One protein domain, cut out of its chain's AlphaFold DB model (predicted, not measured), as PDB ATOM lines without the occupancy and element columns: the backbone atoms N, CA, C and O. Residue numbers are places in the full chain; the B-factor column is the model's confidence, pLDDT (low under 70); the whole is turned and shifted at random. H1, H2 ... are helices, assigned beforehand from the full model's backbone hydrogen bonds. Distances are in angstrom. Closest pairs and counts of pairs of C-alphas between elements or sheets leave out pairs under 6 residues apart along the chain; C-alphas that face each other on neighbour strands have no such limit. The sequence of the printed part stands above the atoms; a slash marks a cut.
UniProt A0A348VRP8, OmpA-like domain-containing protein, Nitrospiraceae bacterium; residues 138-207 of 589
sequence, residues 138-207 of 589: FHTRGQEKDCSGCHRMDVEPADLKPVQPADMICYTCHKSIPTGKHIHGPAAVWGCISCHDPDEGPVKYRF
ATOM      1  N   PHE A 138     -36.132  66.196  75.804       79.56
ATOM      2  CA  PHE A 138     -34.948  66.262  76.668       79.56
ATOM      3  C   PHE A 138     -35.142  67.131  77.922       79.56
ATOM      4  O   PHE A 138     -34.976  66.669  79.044       79.56
ATOM      5  N   HIS A 139     -35.559  68.391  77.749       80.50
ATOM      6  CA  HIS A 139     -35.700  69.371  78.839       80.50
ATOM      7  C   HIS A 139     -36.937  69.134  79.719       80.50
ATOM      8  O   HIS A 139     -37.877  69.931  79.756       80.50
ATOM      9  N   THR A 140     -36.959  68.004  80.417       75.06
ATOM     10  CA  THR A 140     -37.923  67.690  81.473       75.06
ATOM     11  C   THR A 140     -37.206  67.710  82.816       75.06
ATOM     12  O   THR A 140     -36.051  67.305  82.903       75.06
ATOM     13  N   ARG A 141     -37.894  68.107  83.894       71.19
ATOM     14  CA  ARG A 141     -37.290  68.112  85.242       71.19
ATOM     15  C   ARG A 141     -36.708  66.748  85.645       71.19
ATOM     16  O   ARG A 141     -35.743  66.702  86.394       71.19
ATOM     17  N   GLY A 142     -37.300  65.651  85.160       71.25
ATOM     18  CA  GLY A 142     -36.802  64.297  85.404       71.25
ATOM     19  C   GLY A 142     -35.458  64.026  84.725       71.25
ATOM     20  O   GLY A 142     -34.538  63.573  85.390       71.25
ATOM     21  N   GLN A 143     -35.331  64.347  83.435       75.25
ATOM     22  CA  GLN A 143     -34.098  64.106  82.672       75.25
ATOM     23  C   GLN A 143     -32.976  65.090  83.027       75.25
ATOM     24  O   GLN A 143     -31.807  64.732  83.005       75.25
ATOM     25  N   GLU A 144     -33.311  66.320  83.432       78.62
ATOM     26  CA  GLU A 144     -32.314  67.298  83.888       78.62
ATOM     27  C   GLU A 144     -31.706  66.944  85.261       78.62
ATOM     28  O   GLU A 144     -30.680  67.510  85.641       78.62
ATOM     29  N   LYS A 145     -32.299  65.997  86.005       77.75
ATOM     30  CA  LYS A 145     -31.840  65.603  87.345       77.75
ATOM     31  C   LYS A 145     -30.409  65.070  87.334       77.75
ATOM     32  O   LYS A 145     -29.623  65.466  88.194       77.75
ATOM     33  N   ASP A 146     -30.066  64.242  86.351       74.81
ATOM     34  CA  ASP A 146     -28.739  63.622  86.250       74.81
ATOM     35  C   ASP A 146     -27.651  64.664  85.932       74.81
ATOM     36  O   ASP A 146     -26.498  64.518  86.331       74.81
ATOM     37  N   CYS A 147     -28.030  65.777  85.296       77.12
ATOM     38  CA  CYS A 147     -27.142  66.904  85.009       77.12
ATOM     39  C   CYS A 147     -27.011  67.876  86.195       77.12
ATOM     40  O   CYS A 147     -25.970  68.518  86.352       77.12
ATOM     41  N   SER A 148     -28.047  67.979  87.039       77.06
ATOM     42  CA  SER A 148     -28.156  68.995  88.101       77.06
ATOM     43  C   SER A 148     -27.091  68.902  89.203       77.06
ATOM     44  O   SER A 148     -26.865  69.869  89.926       77.06
ATOM     45  N   GLY A 149     -26.411  67.754  89.320       76.88
ATOM     46  CA  GLY A 149     -25.310  67.561  90.268       76.88
ATOM     47  C   GLY A 149     -24.012  68.267  89.861       76.88
ATOM     48  O   GLY A 149     -23.192  68.576  90.721       76.88
ATOM     49  N   CYS A 150     -23.840  68.547  88.565       74.56
ATOM     50  CA  CYS A 150     -22.641  69.189  88.013       74.56
ATOM     51  C   CYS A 150     -22.940  70.538  87.342       74.56
ATOM     52  O   CYS A 150     -22.083  71.420  87.328       74.56
ATOM     53  N   HIS A 151     -24.140  70.708  86.785       77.94
ATOM     54  CA  HIS A 151     -24.578  71.919  86.098       77.94
ATOM     55  C   HIS A 151     -25.804  72.515  86.792       77.94
ATOM     56  O   HIS A 151     -26.722  71.797  87.179       77.94
ATOM     57  N   ARG A 152     -25.873  73.846  86.889       79.88
ATOM     58  CA  ARG A 152     -27.141  74.535  87.174       79.88
ATOM     59  C   ARG A 152     -28.097  74.223  86.022       79.88
ATOM     60  O   ARG A 152     -27.645  74.309  84.891       79.88
ATOM     61  N   MET A 153     -29.353  73.847  86.293       80.12
ATOM     62  CA  MET A 153     -30.361  73.507  85.261       80.12
ATOM     63  C   MET A 153     -31.536  74.493  85.191       80.12
ATOM     64  O   MET A 153     -32.295  74.497  84.218       80.12
ATOM     65  N   ASP A 154     -31.678  75.352  86.198       79.50
ATOM     66  CA  ASP A 154     -32.729  76.365  86.274       79.50
ATOM     67  C   ASP A 154     -32.205  77.754  85.914       79.50
ATOM     68  O   ASP A 154     -31.039  78.079  86.152       79.50
ATOM     69  N   VAL A 155     -33.091  78.552  85.317       79.62
ATOM     70  CA  VAL A 155     -32.803  79.909  84.851       79.62
ATOM     71  C   VAL A 155     -32.900  80.894  86.011       79.62
ATOM     72  O   VAL A 155     -33.868  80.885  86.769       79.62
ATOM     73  N   GLU A 156     -31.915  81.774  86.121       80.38
ATOM     74  CA  GLU A 156     -31.849  82.855  87.099       80.38
ATOM     75  C   GLU A 156     -32.057  84.219  86.423       80.38
ATOM     76  O   GLU A 156     -31.865  84.355  85.215       80.38
ATOM     77  N   PRO A 157     -32.399  85.281  87.176       78.94
ATOM     78  CA  PRO A 157     -32.568  86.618  86.605       78.94
ATOM     79  C   PRO A 157     -31.355  87.130  85.807       78.94
ATOM     80  O   PRO A 157     -31.532  87.895  84.861       78.94
ATOM     81  N   ALA A 158     -30.137  86.702  86.155       76.50
ATOM     82  CA  ALA A 158     -28.919  87.055  85.426       76.50
ATOM     83  C   ALA A 158     -28.886  86.487  83.991       76.50
ATOM     84  O   ALA A 158     -28.370  87.141  83.085       76.50
ATOM     85  N   ASP A 159     -29.524  85.338  83.745       77.38
ATOM     86  CA  ASP A 159     -29.588  84.702  82.422       77.38
ATOM     87  C   ASP A 159     -30.458  85.496  81.422       77.38
ATOM     88  O   ASP A 159     -30.454  85.218  80.223       77.38
ATOM     89  N   LEU A 160     -31.219  86.502  81.885       77.31
ATOM     90  CA  LEU A 160     -32.011  87.390  81.016       77.31
ATOM     91  C   LEU A 160     -31.129  88.330  80.194       77.31
ATOM     92  O   LEU A 160     -31.581  88.854  79.173       77.31
ATOM     93  N   LYS A 161     -29.904  88.582  80.658       81.06
ATOM     94  CA  LYS A 161     -28.952  89.511  80.044       81.06
ATOM     95  C   LYS A 161     -27.524  88.975  80.206       81.06
ATOM     96  O   LYS A 161     -26.746  89.574  80.949       81.06
ATOM     97  N   PRO A 162     -27.180  87.853  79.550       83.50
ATOM     98  CA  PRO A 162     -25.831  87.304  79.634       83.50
ATOM     99  C   PRO A 162     -24.816  88.302  79.061       83.50
ATOM    100  O   PRO A 162     -25.084  88.953  78.048       83.50
ATOM    101  N   VAL A 163     -23.655  88.430  79.707       83.94
ATOM    102  CA  VAL A 163     -22.585  89.352  79.281       83.94
ATOM    103  C   VAL A 163     -21.634  88.655  78.309       83.94
ATOM    104  O   VAL A 163     -21.127  89.275  77.375       83.94
ATOM    105  N   GLN A 164     -21.430  87.353  78.491       85.56
ATOM    106  CA  GLN A 164     -20.634  86.481  77.629       85.56
ATOM    107  C   GLN A 164     -21.338  85.124  77.437       85.56
ATOM    108  O   GLN A 164     -22.191  84.751  78.247       85.56
ATOM    109  N   PRO A 165     -20.975  84.326  76.411       80.12
ATOM    110  CA  PRO A 165     -21.663  83.065  76.138       80.12
ATOM    111  C   PRO A 165     -21.612  82.081  77.313       80.12
ATOM    112  O   PRO A 165     -22.534  81.295  77.501       80.12
ATOM    113  N   ALA A 166     -20.527  82.117  78.094       79.44
ATOM    114  CA  ALA A 166     -20.332  81.249  79.250       79.44
ATOM    115  C   ALA A 166     -21.322  81.527  80.393       79.44
ATOM    116  O   ALA A 166     -21.581  80.621  81.182       79.44
ATOM    117  N   ASP A 167     -21.898  82.732  80.455       79.12
ATOM    118  CA  ASP A 167     -22.887  83.086  81.477       79.12
ATOM    119  C   ASP A 167     -24.237  82.418  81.192       79.12
ATOM    120  O   ASP A 167     -25.009  82.159  82.111       79.12
ATOM    121  N   MET A 168     -24.519  82.102  79.920       82.06
ATOM    122  CA  MET A 168     -25.762  81.451  79.536       82.06
ATOM    123  C   MET A 168     -25.616  79.933  79.596       82.06
ATOM    124  O   MET A 168     -25.043  79.301  78.705       82.06
ATOM    125  N   ILE A 169     -26.240  79.335  80.609       78.81
ATOM    126  CA  ILE A 169     -26.361  77.884  80.800       78.81
ATOM    127  C   ILE A 169     -26.646  77.133  79.489       78.81
ATOM    128  O   ILE A 169     -25.946  76.177  79.150       78.81
ATOM    129  N   CYS A 170     -27.623  77.594  78.705       81.56
ATOM    130  CA  CYS A 170     -28.035  76.923  77.475       81.56
ATOM    131  C   CYS A 170     -26.925  76.898  76.419       81.56
ATOM    132  O   CYS A 170     -26.824  75.927  75.671       81.56
ATOM    133  N   TYR A 171     -26.082  77.933  76.348       82.50
ATOM    134  CA  TYR A 171     -25.025  78.026  75.343       82.50
ATOM    135  C   TYR A 171     -23.957  76.949  75.538       82.50
ATOM    136  O   TYR A 171     -23.451  76.412  74.555       82.50
ATOM    137  N   THR A 172     -23.653  76.576  76.785       76.69
ATOM    138  CA  THR A 172     -22.650  75.539  77.087       76.69
ATOM    139  C   THR A 172     -22.972  74.208  76.399       76.69
ATOM    140  O   THR A 172     -22.068  73.579  75.843       76.69
ATOM    141  N   CYS A 173     -24.260  73.853  76.334       80.12
ATOM    142  CA  CYS A 173     -24.772  72.687  75.620       80.12
ATOM    143  C   CYS A 173     -25.082  72.976  74.146       80.12
ATOM    144  O   CYS A 173     -24.818  72.154  73.276       80.12
ATOM    145  N   HIS A 174     -25.633  74.143  73.826       84.75
ATOM    146  CA  HIS A 174     -26.157  74.467  72.499       84.75
ATOM    147  C   HIS A 174     -25.263  75.418  71.692       84.75
ATOM    148  O   HIS A 174     -25.753  76.294  70.974       84.75
ATOM    149  N   LYS A 175     -23.943  75.212  71.742       82.94
ATOM    150  CA  LYS A 175     -22.950  76.049  71.039       82.94
ATOM    151  C   LYS A 175     -23.214  76.188  69.534       82.94
ATOM    152  O   LYS A 175     -22.843  77.195  68.946       82.94
ATOM    153  N   SER A 176     -23.872  75.200  68.917       80.38
ATOM    154  CA  SER A 176     -24.219  75.161  67.486       80.38
ATOM    155  C   SER A 176     -25.565  75.817  67.126       80.38
ATOM    156  O   SER A 176     -25.947  75.874  65.951       80.38
ATOM    157  N   ILE A 177     -26.333  76.297  68.110       83.00
ATOM    158  CA  ILE A 177     -27.598  76.987  67.842       83.00
ATOM    159  C   ILE A 177     -27.347  78.355  67.185       83.00
ATOM    160  O   ILE A 177     -27.838  78.545  66.068       83.00
ATOM    161  N   PRO A 178     -26.556  79.276  67.775       85.12
ATOM    162  CA  PRO A 178     -26.293  80.590  67.189       85.12
ATOM    163  C   PRO A 178     -25.143  80.558  66.164       85.12
ATOM    164  O   PRO A 178     -24.363  81.500  66.075       85.12
ATOM    165  N   THR A 179     -24.995  79.478  65.391       80.62
ATOM    166  CA  THR A 179     -23.944  79.373  64.362       80.62
ATOM    167  C   THR A 179     -24.520  79.531  62.965       80.62
ATOM    168  O   THR A 179     -25.483  78.853  62.603       80.62
ATOM    169  N   GLY A 180     -23.891  80.373  62.152       80.62
ATOM    170  CA  GLY A 180     -24.258  80.605  60.760       80.62
ATOM    171  C   GLY A 180     -23.709  81.938  60.264       80.62
ATOM    172  O   GLY A 180     -23.155  82.713  61.039       80.62
ATOM    173  N   LYS A 181     -23.879  82.214  58.967       90.19
ATOM    174  CA  LYS A 181     -23.460  83.493  58.370       90.19
ATOM    175  C   LYS A 181     -24.332  84.658  58.847       90.19
ATOM    176  O   LYS A 181     -23.838  85.762  59.038       90.19
ATOM    177  N   HIS A 182     -25.625  84.404  59.036       91.94
ATOM    178  CA  HIS A 182     -26.592  85.380  59.519       91.94
ATOM    179  C   HIS A 182     -27.217  84.857  60.813       91.94
ATOM    180  O   HIS A 182     -28.016  83.921  60.783       91.94
ATOM    181  N   ILE A 183     -26.837  85.447  61.947       92.69
ATOM    182  CA  ILE A 183     -27.349  85.098  63.280       92.69
ATOM    183  C   ILE A 183     -28.475  86.072  63.635       92.69
ATOM    184  O   ILE A 183     -28.411  87.256  63.303       92.69
ATOM    185  N   HIS A 184     -29.557  85.574  64.219       93.12
ATOM    186  CA  HIS A 184     -30.698  86.385  64.629       93.12
ATOM    187  C   HIS A 184     -30.369  87.144  65.919       93.12
ATOM    188  O   HIS A 184     -29.745  86.580  66.813       93.12
ATOM    189  N   GLY A 185     -30.774  88.417  66.022       90.88
ATOM    190  CA  GLY A 185     -30.336  89.343  67.079       90.88
ATOM    191  C   GLY A 185     -30.375  88.762  68.501       90.88
ATOM    192  O   GLY A 185     -29.322  88.698  69.132       90.88
ATOM    193  N   PRO A 186     -31.527  88.256  68.986       89.56
ATOM    194  CA  PRO A 186     -31.619  87.624  70.305       89.56
ATOM    195  C   PRO A 186     -30.648  86.451  70.513       89.56
ATOM    196  O   PRO A 186     -30.078  86.302  71.590       89.56
ATOM    197  N   ALA A 187     -30.412  85.637  69.480       89.88
ATOM    198  CA  ALA A 187     -29.463  84.527  69.541       89.88
ATOM    199  C   ALA A 187     -28.000  85.003  69.505       89.88
ATOM    200  O   ALA A 187     -27.150  84.402  70.159       89.88
ATOM    201  N   ALA A 188     -27.711  86.090  68.781       89.62
ATOM    202  CA  ALA A 188     -26.377  86.686  68.685       89.62
ATOM    203  C   ALA A 188     -25.884  87.249  70.024       89.62
ATOM    204  O   ALA A 188     -24.682  87.274  70.265       89.62
ATOM    205  N   VAL A 189     -26.814  87.659  70.892       88.44
ATOM    206  CA  VAL A 189     -26.534  88.158  72.249       88.44
ATOM    207  C   VAL A 189     -26.848  87.126  73.339       88.44
ATOM    208  O   VAL A 189     -26.979  87.482  74.504       88.44
ATOM    209  N   TRP A 190     -27.028  85.853  72.964       89.31
ATOM    210  CA  TRP A 190     -27.320  84.727  73.870       89.31
ATOM    211  C   TRP A 190     -28.578  84.890  74.742       89.31
ATOM    212  O   TRP A 190     -28.777  84.135  75.691       89.31
ATOM    213  N   GLY A 191     -29.475  85.812  74.395       88.06
ATOM    214  CA  GLY A 191     -30.718  86.088  75.115       88.06
ATOM    215  C   GLY A 191     -31.810  85.057  74.831       88.06
ATOM    216  O   GLY A 191     -32.913  85.425  74.443       88.06
ATOM    217  N   CYS A 192     -31.529  83.758  74.984       86.50
ATOM    218  CA  CYS A 192     -32.441  82.684  74.564       86.50
ATOM    219  C   CYS A 192     -33.834  82.804  75.206       86.50
ATOM    220  O   CYS A 192     -34.845  82.537  74.554       86.50
ATOM    221  N   ILE A 193     -33.891  83.252  76.463       84.25
ATOM    222  CA  ILE A 193     -35.131  83.343  77.240       84.25
ATOM    223  C   ILE A 193     -36.000  84.566  76.916       84.25
ATOM    224  O   ILE A 193     -37.102  84.702  77.443       84.25
ATOM    225  N   SER A 194     -35.570  85.436  75.992       84.06
ATOM    226  CA  SER A 194     -36.472  86.445  75.419       84.06
ATOM    227  C   SER A 194     -37.606  85.792  74.619       84.06
ATOM    228  O   SER A 194     -38.720  86.321  74.546       84.06
ATOM    229  N   CYS A 195     -37.308  84.630  74.027       84.00
ATOM    230  CA  CYS A 195     -38.219  83.854  73.194       84.00
ATOM    231  C   CYS A 195     -38.615  82.529  73.858       84.00
ATOM    232  O   CYS A 195     -39.789  82.183  73.843       84.00
ATOM    233  N   HIS A 196     -37.663  81.797  74.441       83.69
ATOM    234  CA  HIS A 196     -37.913  80.502  75.074       83.69
ATOM    235  C   HIS A 196     -38.362  80.651  76.530       83.69
ATOM    236  O   HIS A 196     -37.712  81.338  77.310       83.69
ATOM    237  N   ASP A 197     -39.433  79.964  76.920       76.56
ATOM    238  CA  ASP A 197     -39.951  80.031  78.289       76.56
ATOM    239  C   ASP A 197     -39.385  78.883  79.159       76.56
ATOM    240  O   ASP A 197     -39.696  77.715  78.899       76.56
ATOM    241  N   PRO A 198     -38.551  79.165  80.182       73.88
ATOM    242  CA  PRO A 198     -38.010  78.142  81.085       73.88
ATOM    243  C   PRO A 198     -39.063  77.452  81.951       73.88
ATOM    244  O   PRO A 198     -38.818  76.350  82.444       73.88
ATOM    245  N   ASP A 199     -40.222  78.080  82.129       68.44
ATOM    246  CA  ASP A 199     -41.288  77.611  83.005       68.44
ATOM    247  C   ASP A 199     -42.405  76.898  82.233       68.44
ATOM    248  O   ASP A 199     -43.358  76.391  82.838       68.44
ATOM    249  N   GLU A 200     -42.304  76.808  80.901       62.09
ATOM    250  CA  GLU A 200     -43.253  76.037  80.105       62.09
ATOM    251  C   GLU A 200     -43.151  74.540  80.442       62.09
ATOM    252  O   GLU A 200     -42.262  73.815  80.013       62.09
ATOM    253  N   GLY A 201     -44.093  74.043  81.244       57.66
ATOM    254  CA  GLY A 201     -44.244  72.613  81.515       57.66
ATOM    255  C   GLY A 201     -45.016  71.886  80.402       57.66
ATOM    256  O   GLY A 201     -45.858  72.481  79.729       57.66
ATOM    257  N   PRO A 202     -44.834  70.575  80.193       52.25
ATOM    258  CA  PRO A 202     -43.902  69.690  80.886       52.25
ATOM    259  C   PRO A 202     -42.510  69.609  80.242       52.25
ATOM    260  O   PRO A 202     -41.672  68.851  80.722       52.25
ATOM    261  N   VAL A 203     -42.275  70.358  79.163       66.06
ATOM    262  CA  VAL A 203     -40.985  70.436  78.473       66.06
ATOM    263  C   VAL A 203     -40.573  71.893  78.419       66.06
ATOM    264  O   VAL A 203     -41.199  72.658  77.680       66.06
ATOM    265  N   LYS A 204     -39.530  72.240  79.178       71.75
ATOM    266  CA  LYS A 204     -39.019  73.609  79.269       71.75
ATOM    267  C   LYS A 204     -38.658  74.105  77.866       71.75
ATOM    268  O   LYS A 204     -38.284  73.320  76.988       71.75
ATOM    269  N   TYR A 205     -38.750  75.414  77.664       72.00
ATOM    270  CA  TYR A 205     -38.270  76.117  76.475       72.00
ATOM    271  C   TYR A 205     -39.023  75.809  75.167       72.00
ATOM    272  O   TYR A 205     -38.552  76.200  74.101       72.00
ATOM    273  N   ARG A 206     -40.169  75.114  75.181       68.25
ATOM    274  CA  ARG A 206     -40.966  74.888  73.957       68.25
ATOM    275  C   ARG A 206     -41.963  76.017  73.715       68.25
ATOM    276  O   ARG A 206     -42.280  76.766  74.619       68.25
ATOM    277  N   PHE A 207     -42.430  76.113  72.471       64.19
ATOM    278  CA  PHE A 207     -43.624  76.875  72.107       64.19
ATOM    279  C   PHE A 207     -44.848  75.945  72.133       64.19
ATOM    280  O   PHE A 207     -44.716  74.720  72.056       64.19
TER     281      PHE A 207
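This is residues 138 to 207 of the 589 residues of the protein "OmpA-like domain-containing protein" of Nitrospiraceae bacterium (UniProt A0A348VRP8). The domain has little regular structure: it is a winding chain of loops with three very short helices, H1, H2 and H3, set between two long stretches with no named element, residues 138 to 156 and residues 189 to 207. The loop at residues 180 to 185 sticks out at one end of the longest axis, and the unnamed stretch around Gly 142 lies at the other. The printed part has 70 residues, of which 13 are in named elements; the class is all helix, with no named strand. It is compact, with a radius of gyration of the C-alphas of 12.2 A and spans of 35 by 26 by 22 A.

H2, residues 169 to 173, is close to but not clearly touching H1, residues 157 to 160; their closest C-alphas, of Asp 159 and Ile 169, are 7.7 A apart. H3, residues 185 to 188, is apart from both. In H2, 0 of 1 O i to N i+4 pairs and 2 of 2 O i to N i+3 pairs are within hydrogen-bond range; H1 and H3 are too short for an i+4 pair.

H2 measures 7.5 A, H1 5.7 A and H3 5.0 A. C-alpha 157 is at (-32.568, 86.618, 86.605) and C-alpha 188 at (-26.377, 86.686, 68.685).

The C-alphas farthest apart, of Gly 142 and Lys 181, are 35.7 A apart. The printed part has no cut. H2 to H3 is a long link. Confidence is low at residues 199 to 203 and 206 to 207.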